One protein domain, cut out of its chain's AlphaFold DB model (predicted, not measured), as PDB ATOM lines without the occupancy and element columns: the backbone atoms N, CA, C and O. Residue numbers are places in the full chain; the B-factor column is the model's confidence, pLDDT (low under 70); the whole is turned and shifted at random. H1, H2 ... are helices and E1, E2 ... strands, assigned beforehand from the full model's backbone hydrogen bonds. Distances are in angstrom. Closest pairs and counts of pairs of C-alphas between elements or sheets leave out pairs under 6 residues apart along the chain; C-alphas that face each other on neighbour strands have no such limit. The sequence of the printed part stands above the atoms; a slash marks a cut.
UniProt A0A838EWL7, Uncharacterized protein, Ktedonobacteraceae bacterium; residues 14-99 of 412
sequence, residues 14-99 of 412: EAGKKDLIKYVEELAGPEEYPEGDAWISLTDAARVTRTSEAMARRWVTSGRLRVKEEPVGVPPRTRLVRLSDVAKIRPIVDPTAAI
ATOM      1  N   GLU A  14      24.314  -9.511  14.393       67.75
ATOM      2  CA  GLU A  14      24.337 -10.758  13.620       67.75
ATOM      3  C   GLU A  14      25.090 -11.882  14.337       67.75
ATOM      4  O   GLU A  14      24.657 -13.033  14.252       67.75
ATOM      5  N   ALA A  15      26.136 -11.557  15.107       68.12
ATOM      6  CA  ALA A  15      26.838 -12.526  15.949       68.12
ATOM      7  C   ALA A  15      25.911 -13.116  17.029       68.12
ATOM      8  O   ALA A  15      25.828 -14.332  17.159       68.12
ATOM      9  N   GLY A  16      25.113 -12.283  17.714       67.31
ATOM     10  CA  GLY A  16      24.173 -12.759  18.740       67.31
ATOM     11  C   GLY A  16      22.947 -13.512  18.201       67.31
ATOM     12  O   GLY A  16      22.334 -14.289  18.925       67.31
ATOM     13  N   LYS A  17      22.567 -13.316  16.927       64.94
ATOM     14  CA  LYS A  17      21.385 -13.972  16.325       64.94
ATOM     15  C   LYS A  17      21.604 -15.442  15.976       64.94
ATOM     16  O   LYS A  17      20.623 -16.179  15.891       64.94
ATOM     17  N   LYS A  18      22.849 -15.874  15.752       64.38
ATOM     18  CA  LYS A  18      23.143 -17.278  15.424       64.38
ATOM     19  C   LYS A  18      23.014 -18.197  16.646       64.38
ATOM     20  O   LYS A  18      22.521 -19.306  16.478       64.38
ATOM     21  N   ASP A  19      23.300 -17.692  17.846       71.75
ATOM     22  CA  ASP A  19      23.202 -18.451  19.107       71.75
ATOM     23  C   ASP A  19      21.757 -18.675  19.593       71.75
ATOM     24  O   ASP A  19      21.507 -19.466  20.499       71.75
ATOM     25  N   LEU A  20      20.773 -18.002  18.987       82.31
ATOM     26  CA  LEU A  20      19.361 -18.148  19.356       82.31
ATOM     27  C   LEU A  20      18.687 -19.369  18.714       82.31
ATOM     28  O   LEU A  20      17.643 -19.801  19.201       82.31
ATOM     29  N   ILE A  21      19.238 -19.932  17.632       86.69
ATOM     30  CA  ILE A  21      18.618 -21.067  16.935       86.69
ATOM     31  C   ILE A  21      18.886 -22.349  17.725       86.69
ATOM     32  O   ILE A  21      20.026 -22.785  17.854       86.69
ATOM     33  N   LYS A  22      17.816 -22.969  18.229       91.38
ATOM     34  CA  LYS A  22      17.880 -24.238  18.959       91.38
ATOM     35  C   LYS A  22      17.713 -25.401  17.988       91.38
ATOM     36  O   LYS A  22      16.690 -25.480  17.301       91.38
ATOM     37  N   TYR A  23      18.695 -26.293  17.958       91.69
ATOM     38  CA  TYR A  23      18.638 -27.526  17.179       91.69
ATOM     39  C   TYR A  23      18.109 -28.679  18.032       91.69
ATOM     40  O   TYR A  23      18.340 -28.706  19.241       91.69
ATOM     41  N   VAL A  24      17.368 -29.607  17.423       92.75
ATOM     42  CA  VAL A  24      16.993 -30.874  18.072       92.75
ATOM     43  C   VAL A  24      16.964 -31.994  17.043       92.75
ATOM     44  O   VAL A  24      16.369 -31.842  15.977       92.75
ATOM     45  N   GLU A  25      17.548 -33.139  17.375       89.31
ATOM     46  CA  GLU A  25      17.712 -34.258  16.440       89.31
ATOM     47  C   GLU A  25      16.550 -35.271  16.471       89.31
ATOM     48  O   GLU A  25      16.109 -35.732  15.419       89.31
ATOM     49  N   GLU A  26      15.980 -35.569  17.642       89.62
ATOM     50  CA  GLU A  26      15.037 -36.694  17.826       89.62
ATOM     51  C   GLU A  26      13.564 -36.281  17.924       89.62
ATOM     52  O   GLU A  26      13.238 -35.603  18.891       89.62
ATOM     53  N   LEU A  27      12.681 -36.666  16.990       88.81
ATOM     54  CA  LEU A  27      11.234 -36.343  17.021       88.81
ATOM     55  C   LEU A  27      10.611 -36.477  18.423       88.81
ATOM     56  O   LEU A  27      11.023 -37.338  19.199       88.81
ATOM     57  N   ALA A  28       9.627 -35.631  18.746       86.94
ATOM     58  CA  ALA A  28       8.956 -35.709  20.038       86.94
ATOM     59  C   ALA A  28       8.355 -37.112  20.227       86.94
ATOM     60  O   ALA A  28       7.696 -37.640  19.326       86.94
ATOM     61  N   GLY A  29       8.619 -37.728  21.382       86.75
ATOM     62  CA  GLY A  29       8.072 -39.044  21.700       86.75
ATOM     63  C   GLY A  29       6.538 -39.015  21.727       86.75
ATOM     64  O   GLY A  29       5.947 -37.950  21.922       86.75
ATOM     65  N   PRO A  30       5.864 -40.168  21.586       83.44
ATOM     66  CA  PRO A  30       4.399 -40.236  21.616       83.44
ATOM     67  C   PRO A  30       3.794 -39.732  22.938       83.44
ATOM     68  O   PRO A  30       2.635 -39.328  22.960       83.44
ATOM     69  N   GLU A  31       4.578 -39.701  24.023       83.75
ATOM     70  CA  GLU A  31       4.196 -39.073  25.296       83.75
ATOM     71  C   GLU A  31       4.087 -37.538  25.204       83.75
ATOM     72  O   GLU A  31       3.270 -36.938  25.898       83.75
ATOM     73  N   GLU A  32       4.886 -36.893  24.349       83.69
ATOM     74  CA  GLU A  32       4.922 -35.433  24.193       83.69
ATOM     75  C   GLU A  32       3.959 -34.939  23.098       83.69
ATOM     76  O   GLU A  32       3.423 -33.833  23.206       83.69
ATOM     77  N   TYR A  33       3.703 -35.749  22.060       83.25
ATOM     78  CA  TYR A  33       2.738 -35.427  21.002       83.25
ATOM     79  C   TYR A  33       1.968 -36.681  20.518       83.25
ATOM     80  O   TYR A  33       2.483 -37.433  19.686       83.25
ATOM     81  N   PRO A  34       0.724 -36.910  20.998       77.56
ATOM     82  CA  PRO A  34      -0.022 -38.153  20.752       77.56
ATOM     83  C   PRO A  34      -0.414 -38.408  19.290       77.56
ATOM     84  O   PRO A  34      -0.627 -39.553  18.905       77.56
ATOM     85  N   GLU A  35      -0.526 -37.360  18.467       76.81
ATOM     86  CA  GLU A  35      -1.003 -37.452  17.074       76.81
ATOM     87  C   GLU A  35       0.075 -37.940  16.082       76.81
ATOM     88  O   GLU A  35      -0.207 -38.095  14.896       76.81
ATOM     89  N   GLY A  36       1.294 -38.212  16.567       82.69
ATOM     90  CA  GLY A  36       2.453 -38.585  15.757       82.69
ATOM     91  C   GLY A  36       3.226 -37.354  15.286       82.69
ATOM     92  O   GLY A  36       2.742 -36.565  14.477       82.69
ATOM     93  N   ASP A  37       4.441 -37.166  15.805       88.12
ATOM     94  CA  ASP A  37       5.296 -36.056  15.384       88.12
ATOM     95  C   ASP A  37       5.946 -36.344  14.021       88.12
ATOM     96  O   ASP A  37       6.306 -37.478  13.699       88.12
ATOM     97  N   ALA A  38       6.120 -35.298  13.216       88.94
ATOM     98  CA  ALA A  38       6.723 -35.384  11.894       88.94
ATOM     99  C   ALA A  38       7.604 -34.166  11.615       88.94
ATOM    100  O   ALA A  38       7.371 -33.062  12.108       88.94
ATOM    101  N   TRP A  39       8.614 -34.367  10.772       92.25
ATOM    102  CA  TRP A  39       9.416 -33.276  10.233       92.25
ATOM    103  C   TRP A  39       8.665 -32.616   9.076       92.25
ATOM    104  O   TRP A  39       8.454 -33.249   8.044       92.25
ATOM    105  N   ILE A  40       8.291 -31.346   9.230       90.31
ATOM    106  CA  ILE A  40       7.642 -30.556   8.176       90.31
ATOM    107  C   ILE A  40       8.532 -29.397   7.735       90.31
ATOM    108  O   ILE A  40       9.329 -28.871   8.517       90.31
ATOM    109  N   SER A  41       8.408 -28.982   6.473       92.62
ATOM    110  CA  SER A  41       9.114 -27.795   5.989       92.62
ATOM    111  C   SER A  41       8.549 -26.529   6.641       92.62
ATOM    112  O   SER A  41       7.375 -26.472   7.014       92.62
ATOM    113  N   LEU A  42       9.351 -25.466   6.745       91.94
ATOM    114  CA  LEU A  42       8.868 -24.174   7.253       91.94
ATOM    115  C   LEU A  42       7.701 -23.591   6.442       91.94
ATOM    116  O   LEU A  42       6.849 -22.898   7.000       91.94
ATOM    117  N   THR A  43       7.652 -23.863   5.138       90.75
ATOM    118  CA  THR A  43       6.544 -23.445   4.271       90.75
ATOM    119  C   THR A  43       5.260 -24.177   4.636       90.75
ATOM    120  O   THR A  43       4.201 -23.555   4.713       90.75
ATOM    121  N   ASP A  44       5.353 -25.475   4.921       91.50
ATOM    122  CA  ASP A  44       4.202 -26.261   5.358       91.50
ATOM    123  C   ASP A  44       3.771 -25.847   6.763       91.50
ATOM    124  O   ASP A  44       2.584 -25.642   6.986       91.50
ATOM    125  N   ALA A  45       4.715 -25.573   7.672       91.38
ATOM    126  CA  ALA A  45       4.422 -25.019   8.997       91.38
ATOM    127  C   ALA A  45       3.622 -23.707   8.909       91.38
ATOM    128  O   ALA A  45       2.666 -23.485   9.658       91.38
ATOM    129  N   ALA A  46       3.976 -22.841   7.957       91.31
ATOM    130  CA  ALA A  46       3.235 -21.619   7.683       91.31
ATOM    131  C   ALA A  46       1.825 -21.913   7.139       91.31
ATOM    132  O   ALA A  46       0.851 -21.333   7.618       91.31
ATOM    133  N   ARG A  47       1.686 -22.859   6.203       89.88
ATOM    134  CA  ARG A  47       0.384 -23.250   5.631       89.88
ATOM    135  C   ARG A  47      -0.555 -23.851   6.670       89.88
ATOM    136  O   ARG A  47      -1.667 -23.348   6.821       89.88
ATOM    137  N   VAL A  48      -0.100 -24.849   7.428       90.75
ATOM    138  CA  VAL A  48      -0.938 -25.549   8.416       90.75
ATOM    139  C   VAL A  48      -1.402 -24.633   9.546       90.75
ATOM    140  O   VAL A  48      -2.488 -24.809  10.088       90.75
ATOM    141  N   THR A  49      -0.625 -23.593   9.865       91.88
ATOM    142  CA  THR A  49      -0.998 -22.578  10.867       91.88
ATOM    143  C   THR A  49      -1.701 -21.348  10.276       91.88
ATOM    144  O   THR A  49      -2.068 -20.431  11.024       91.88
ATOM    145  N   ARG A  50      -1.883 -21.295   8.945       90.50
ATOM    146  CA  ARG A  50      -2.335 -20.120   8.175       90.50
ATOM    147  C   ARG A  50      -1.554 -18.846   8.510       90.50
ATOM    148  O   ARG A  50      -2.121 -17.766   8.683       90.50
ATOM    149  N   THR A  51      -0.238 -18.972   8.638       91.00
ATOM    150  CA  THR A  51       0.685 -17.849   8.807       91.00
ATOM    151  C   THR A  51       1.513 -17.605   7.558       91.00
ATOM    152  O   THR A  51       1.577 -18.429   6.649       91.00
ATOM    153  N   SER A  52       2.138 -16.431   7.480       92.81
ATOM    154  CA  SER A  52       3.099 -16.161   6.418       92.81
ATOM    155  C   SER A  52       4.402 -16.914   6.683       92.81
ATOM    156  O   SER A  52       4.864 -17.015   7.821       92.81
ATOM    157  N   GLU A  53       5.053 -17.379   5.617       91.06
ATOM    158  CA  GLU A  53       6.349 -18.067   5.696       91.06
ATOM    159  C   GLU A  53       7.414 -17.212   6.413       91.06
ATOM    160  O   GLU A  53       8.251 -17.714   7.163       91.06
ATOM    161  N   ALA A  54       7.345 -15.886   6.253       91.69
ATOM    162  CA  ALA A  54       8.206 -14.946   6.963       91.69
ATOM    163  C   ALA A  54       8.034 -15.019   8.491       91.69
ATOM    164  O   ALA A  54       9.014 -14.855   9.219       91.69
ATOM    165  N   MET A  55       6.819 -15.276   8.985       93.62
ATOM    166  CA  MET A  55       6.553 -15.434  10.415       93.62
ATOM    167  C   MET A  55       7.112 -16.757  10.944       93.62
ATOM    168  O   MET A  55       7.790 -16.754  11.970       93.62
ATOM    169  N   ALA A  56       6.925 -17.855  10.204       92.06
ATOM    170  CA  ALA A  56       7.506 -19.150  10.558       92.06
ATOM    171  C   ALA A  56       9.039 -19.069  10.675       92.06
ATOM    172  O   ALA A  56       9.626 -19.528  11.656       92.06
ATOM    173  N   ARG A  57       9.703 -18.363   9.749       92.56
ATOM    174  CA  ARG A  57      11.151 -18.105   9.848       92.56
ATOM    175  C   ARG A  57      11.530 -17.251  11.052       92.56
ATOM    176  O   ARG A  57      12.569 -17.499  11.657       92.56
ATOM    177  N   ARG A  58      10.702 -16.269  11.430       92.00
ATOM    178  CA  ARG A  58      10.937 -15.466  12.641       92.00
ATOM    179  C   ARG A  58      10.908 -16.330  13.898       92.00
ATOM    180  O   ARG A  58      11.734 -16.114  14.783       92.00
ATOM    181  N   TRP A  59      10.023 -17.326  13.972       95.00
ATOM    182  CA  TRP A  59       9.996 -18.273  15.092       95.00
ATOM    183  C   TRP A  59      11.293 -19.074  15.203       95.00
ATOM    184  O   TRP A  59      11.812 -19.215  16.308       95.00
ATOM    185  N   VAL A  60      11.874 -19.487  14.076       93.31
ATOM    186  CA  VAL A  60      13.196 -20.131  14.051       93.31
ATOM    187  C   VAL A  60      14.298 -19.174  14.498       93.31
ATOM    188  O   VAL A  60      15.046 -19.481  15.418       93.31
ATOM    189  N   THR A  61      14.384 -17.977  13.905       89.88
ATOM    190  CA  THR A  61      15.455 -17.012  14.236       89.88
ATOM    191  C   THR A  61      15.369 -16.465  15.662       89.88
ATOM    192  O   THR A  61      16.360 -15.976  16.187       89.88
ATOM    193  N   SER A  62      14.189 -16.522  16.287       90.19
ATOM    194  CA  SER A  62      13.983 -16.132  17.690       90.19
ATOM    195  C   SER A  62      14.182 -17.288  18.674       90.19
ATOM    196  O   SER A  62      14.010 -17.087  19.874       90.19
ATOM    197  N   GLY A  63      14.500 -18.494  18.188       90.88
ATOM    198  CA  GLY A  63      14.693 -19.682  19.022       90.88
ATOM    199  C   GLY A  63      13.412 -20.285  19.595       90.88
ATOM    200  O   GLY A  63      13.485 -21.136  20.484       90.88
ATOM    201  N   ARG A  64      12.238 -19.837  19.125       92.81
ATOM    202  CA  ARG A  64      10.932 -20.359  19.557       92.81
ATOM    203  C   ARG A  64      10.608 -21.687  18.892       92.81
ATOM    204  O   ARG A  64      10.064 -22.563  19.550       92.81
ATOM    205  N   LEU A  65      10.944 -21.816  17.609       94.06
ATOM    206  CA  LEU A  65      10.745 -23.037  16.843       94.06
ATOM    207  C   LEU A  65      12.083 -23.734  16.651       94.06
ATOM    208  O   LEU A  65      13.020 -23.142  16.110       94.06
ATOM    209  N   ARG A  66      12.165 -24.973  17.128       94.12
ATOM    210  CA  ARG A  66      13.388 -25.756  17.054       94.12
ATOM    211  C   ARG A  66      13.517 -26.399  15.678       94.12
ATOM    212  O   ARG A  66      12.520 -26.786  15.068       94.12
ATOM    213  N   VAL A  67      14.745 -26.468  15.180       93.38
ATOM    214  CA  VAL A  67      15.043 -26.939  13.822       93.38
ATOM    215  C   VAL A  67      15.844 -28.230  13.887       93.38
ATOM    216  O   VAL A  67      16.667 -28.399  14.783       93.38
ATOM    217  N   LYS A  68      15.631 -29.135  12.932       92.31
ATOM    218  CA  LYS A  68      16.498 -30.300  12.756       92.31
ATOM    219  C   LYS A  68      17.923 -29.861  12.416       92.31
ATOM    220  O   LYS A  68      18.112 -28.966  11.591       92.31
ATOM    221  N   GLU A  69      18.923 -30.479  13.034       90.62
ATOM    222  CA  GLU A  69      20.305 -30.275  12.609       90.62
ATOM    223  C   GLU A  69      20.489 -30.886  11.211       90.62
ATOM    224  O   GLU A  69      20.235 -32.069  10.983       90.62
ATOM    225  N   GLU A  70      20.836 -30.043  10.242       86.00
ATOM    226  CA  GLU A  70      21.057 -30.425   8.848       86.00
ATOM    227  C   GLU A  70      22.489 -30.047   8.451       86.00
ATOM    228  O   GLU A  70      23.013 -29.040   8.944       86.00
ATOM    229  N   PRO A  71      23.133 -30.815   7.552       81.19
ATOM    230  CA  PRO A  71      24.488 -30.521   7.103       81.19
ATOM    231  C   PRO A  71      24.592 -29.101   6.525       81.19
ATOM    232  O   PRO A  71      23.674 -28.593   5.871       81.19
ATOM    233  N   VAL A  72      25.730 -28.445   6.777       78.44
ATOM    234  CA  VAL A  72      25.985 -27.047   6.396       78.44
ATOM    235  C   VAL A  72      25.779 -26.868   4.884       78.44
ATOM    236  O   VAL A  72      26.517 -27.437   4.086       78.44
ATOM    237  N   GLY A  73      24.771 -26.079   4.486       81.56
ATOM    238  CA  GLY A  73      24.456 -25.796   3.075       81.56
ATOM    239  C   GLY A  73      22.964 -25.796   2.717       81.56
ATOM    240  O   GLY A  73      22.597 -25.259   1.672       81.56
ATOM    241  N   VAL A  74      22.083 -26.332   3.573       81.31
ATOM    242  CA  VAL A  74      20.636 -26.320   3.304       81.31
ATOM    243  C   VAL A  74      20.056 -24.899   3.457       81.31
ATOM    244  O   VAL A  74      20.279 -24.243   4.485       81.31
ATOM    245  N   PRO A  75      19.300 -24.383   2.462       82.94
ATOM    246  CA  PRO A  75      18.689 -23.063   2.541       82.94
ATOM    247  C   PRO A  75      17.800 -22.909   3.786       82.94
ATOM    248  O   PRO A  75      17.012 -23.801   4.098       82.94
ATOM    249  N   PRO A  76      17.788 -21.741   4.460       81.75
ATOM    250  CA  PRO A  76      16.962 -21.536   5.652       81.75
ATOM    251  C   PRO A  76      15.456 -21.756   5.461       81.75
ATOM    252  O   PRO A  76      14.742 -21.866   6.448       81.75
ATOM    253  N   ARG A  77      14.961 -21.776   4.214       81.44
ATOM    254  CA  ARG A  77      13.540 -21.968   3.876       81.44
ATOM    255  C   ARG A  77      13.105 -23.431   3.922       81.44
ATOM    256  O   ARG A  77      11.945 -23.709   4.187       81.44
ATOM    257  N   THR A  78      14.027 -24.346   3.639       85.38
ATOM    258  CA  THR A  78      13.754 -25.787   3.534       85.38
ATOM    259  C   THR A  78      14.071 -26.534   4.820       85.38
ATOM    260  O   THR A  78      13.868 -27.738   4.878       85.38
ATOM    261  N   ARG A  79      14.532 -25.813   5.847       90.44
ATOM    262  CA  ARG A  79      14.791 -26.355   7.175       90.44
ATOM    263  C   ARG A  79      13.554 -27.053   7.720       90.44
ATOM    264  O   ARG A  79      12.453 -26.493   7.692       90.44
ATOM    265  N   LEU A  80      13.773 -28.253   8.238       93.31
ATOM    266  CA  LEU A  80      12.729 -29.064   8.832       93.31
ATOM    267  C   LEU A  80      12.517 -28.692  10.300       93.31
ATOM    268  O   LEU A  80      13.461 -28.560  11.082       93.31
ATOM    269  N   VAL A  81      11.254 -28.519  10.670       93.81
ATOM    270  CA  VAL A  81      10.795 -28.224  12.031       93.81
ATOM    271  C   VAL A  81       9.821 -29.309  12.466       93.81
ATOM    272  O   VAL A  81       9.185 -29.949  11.627       93.81
ATOM    273  N   ARG A  82       9.715 -29.544  13.773       93.38
ATOM    274  CA  ARG A  82       8.772 -30.538  14.296       93.38
ATOM    275  C   ARG A  82       7.357 -30.021  14.228       93.38
ATOM    276  O   ARG A  82       7.103 -28.883  14.628       93.38
ATOM    277  N   LEU A  83       6.443 -30.872  13.788       92.06
ATOM    278  CA  LEU A  83       5.017 -30.581  13.809       92.06
ATOM    279  C   LEU A  83       4.546 -30.286  15.241       92.06
ATOM    280  O   LEU A  83       3.825 -29.311  15.455       92.06
ATOM    281  N   SER A  84       5.042 -31.049  16.219       93.62
ATOM    282  CA  SER A  84       4.759 -30.861  17.646       93.62
ATOM    283  C   SER A  84       5.152 -29.466  18.155       93.62
ATOM    284  O   SER A  84       4.370 -28.794  18.831       93.62
ATOM    285  N   ASP A  85       6.335 -28.969  17.784       94.44
ATOM    286  CA  ASP A  85       6.788 -27.635  18.184       94.44
ATOM    287  C   ASP A  85       6.023 -26.519  17.455       94.44
ATOM    288  O   ASP A  85       5.781 -25.458  18.033       94.44
ATOM    289  N   VAL A  86       5.586 -26.751  16.211       92.38
ATOM    290  CA  VAL A  86       4.700 -25.814  15.501       92.38
ATOM    291  C   VAL A  86       3.349 -25.717  16.211       92.38
ATOM    292  O   VAL A  86       2.890 -24.600  16.462       92.38
ATOM    293  N   ALA A  87       2.768 -26.853  16.613       92.19
ATOM    294  CA  ALA A  87       1.509 -26.912  17.355       92.19
ATOM    295  C   ALA A  87       1.583 -26.172  18.704       92.19
ATOM    296  O   ALA A  87       0.641 -25.466  19.072       92.19
ATOM    297  N   LYS A  88       2.723 -26.258  19.413       94.00
ATOM    298  CA  LYS A  88       2.967 -25.511  20.665       94.00
ATOM    299  C   LYS A  88       2.978 -23.995  20.461       94.00
ATOM    300  O   LYS A  88       2.574 -23.253  21.353       94.00
ATOM    301  N   ILE A  89       3.467 -23.516  19.314       94.00
ATOM    302  CA  ILE A  89       3.527 -22.077  19.016       94.00
ATOM    303  C   ILE A  89       2.169 -21.557  18.544       94.00
ATOM    304  O   ILE A  89       1.783 -20.439  18.898       94.00
ATOM    305  N   ARG A  90       1.465 -22.324  17.708       91.62
ATOM    306  CA  ARG A  90       0.175 -21.926  17.142       91.62
ATOM    307  C   ARG A  90      -0.662 -23.162  16.788       91.62
ATOM    308  O   ARG A  90      -0.111 -24.094  16.209       91.62
ATOM    309  N   PRO A  91      -1.986 -23.152  17.043       91.44
ATOM    310  CA  PRO A  91      -2.851 -24.265  16.667       91.44
ATOM    311  C   PRO A  91      -2.782 -24.547  15.163       91.44
ATOM    312  O   PRO A  91      -2.826 -23.630  14.334       91.44
ATOM    313  N   ILE A  92      -2.679 -25.832  14.830       87.25
ATOM    314  CA  ILE A  92      -2.726 -26.356  13.465       87.25
ATOM    315  C   ILE A  92      -4.182 -26.236  12.992       87.25
ATOM    316  O   ILE A  92      -5.064 -26.924  13.492       87.25
ATOM    317  N   VAL A  93      -4.443 -25.304  12.073       87.31
ATOM    318  CA  VAL A  93      -5.795 -25.011  11.556       87.31
ATOM    319  C   VAL A  93      -6.175 -25.980  10.444       87.31
ATOM    320  O   VAL A  93      -7.347 -26.297  10.271       87.31
ATOM    321  N   ASP A  94      -5.187 -26.420   9.669       80.81
ATOM    322  CA  ASP A  94      -5.393 -27.316   8.542       80.81
ATOM    323  C   ASP A  94      -4.296 -28.391   8.530       80.81
ATOM    324  O   ASP A  94      -3.236 -28.176   7.932       80.81
ATOM    325  N   PRO A  95      -4.503 -29.532   9.216       74.44
ATOM    326  CA  PRO A  95      -3.527 -30.620   9.231       74.44
ATOM    327  C   PRO A  95      -3.338 -31.240   7.838       74.44
ATOM    328  O   PRO A  95      -2.285 -31.806   7.563       74.44
ATOM    329  N   THR A  96      -4.316 -31.083   6.936       71.62
ATOM    330  CA  THR A  96      -4.258 -31.580   5.551       71.62
ATOM    331  C   THR A  96      -3.536 -30.643   4.582       71.62
ATOM    332  O   THR A  96      -3.182 -31.061   3.483       71.62
ATOM    333  N   ALA A  97      -3.285 -29.388   4.973       69.06
ATOM    334  CA  ALA A  97      -2.515 -28.430   4.176       69.06
ATOM    335  C   ALA A  97      -0.995 -28.650   4.253       69.06
ATOM    336  O   ALA A  97      -0.258 -28.068   3.446       69.06
ATOM    337  N   ALA A  98      -0.513 -29.474   5.192       62.47
ATOM    338  CA  ALA A  98       0.801 -30.087   5.051       62.47
ATOM    339  C   ALA A  98       0.695 -30.982   3.827       62.47
ATOM    340  O   ALA A  98      -0.225 -31.791   3.773       62.47
ATOM    341  N   ILE A  99       1.570 -30.809   2.832       59.53
ATOM    342  CA  ILE A  99       1.547 -31.626   1.618       59.53
ATOM    343  C   ILE A  99       1.728 -33.090   2.041       59.53
ATOM    344  O   ILE A  99       2.842 -33.595   2.153       59.53
TER     345      ILE A  99
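This is residues 14 to 99 of the 412 residues of an uncharacterized protein of Ktedonobacteraceae bacterium (UniProt A0A838EWL7). With little regular structure, this domain is mostly loops round a tiny two-stranded ribbon, E1 and E2, near its middle; H2 and H4 directly follow the strands, and H3 packs on H2. H1 lies far out at one end. The 86 printed residues hold H1, E1, H2, H3, E2, H4; the sheet E1 - E2 is antiparallel. The class is mostly helix, with 34 residues in named elements, under half; the whole is compact, radius of gyration of the C-alphas 12.4 A, spans 37 by 27 by 20 A.

H1, residues 14 to 18, is close but not clearly touching H3, residues 53 to 61; closest C-alphas Lys 17 and Thr 61, 7.0 A. E1, residues 39 to 41, and E2, residues 80 to 82, are antiparallel at 129 degrees; N 40 and O 81, 2.9 A, are within hydrogen-bond range. H2, residues 42 to 48, touches H3 opposite ways at a steep tilt of 57 degrees; closest C-alphas Ala 46 and Glu 53, 5.1 A. H4, residues 83 to 89, is close but not clearly touching H2; closest C-alphas Ala 45 and Val 86, 6.6 A. H2, H3 and H4 have every O i to N i+4 pair within hydrogen-bond range; H1 has 0 of 1, and 1 of 2 O i to N i+3 pairs.

H1 begins at C-alpha 14 (24.337, -10.758, 13.620). H3 is 12.5 A long, H4 10.1 A and H2 10.0 A. H4 ends at C-alpha 89 (3.527, -22.077, 19.016).

The C-alphas farthest apart, Ala 15 and Thr 96, are 37.9 A apart. The printed part has no cut. The links H1 to E1 and H3 to E2 are long. Residues 14 to 18 and 97 to 99 have pLDDT under 70.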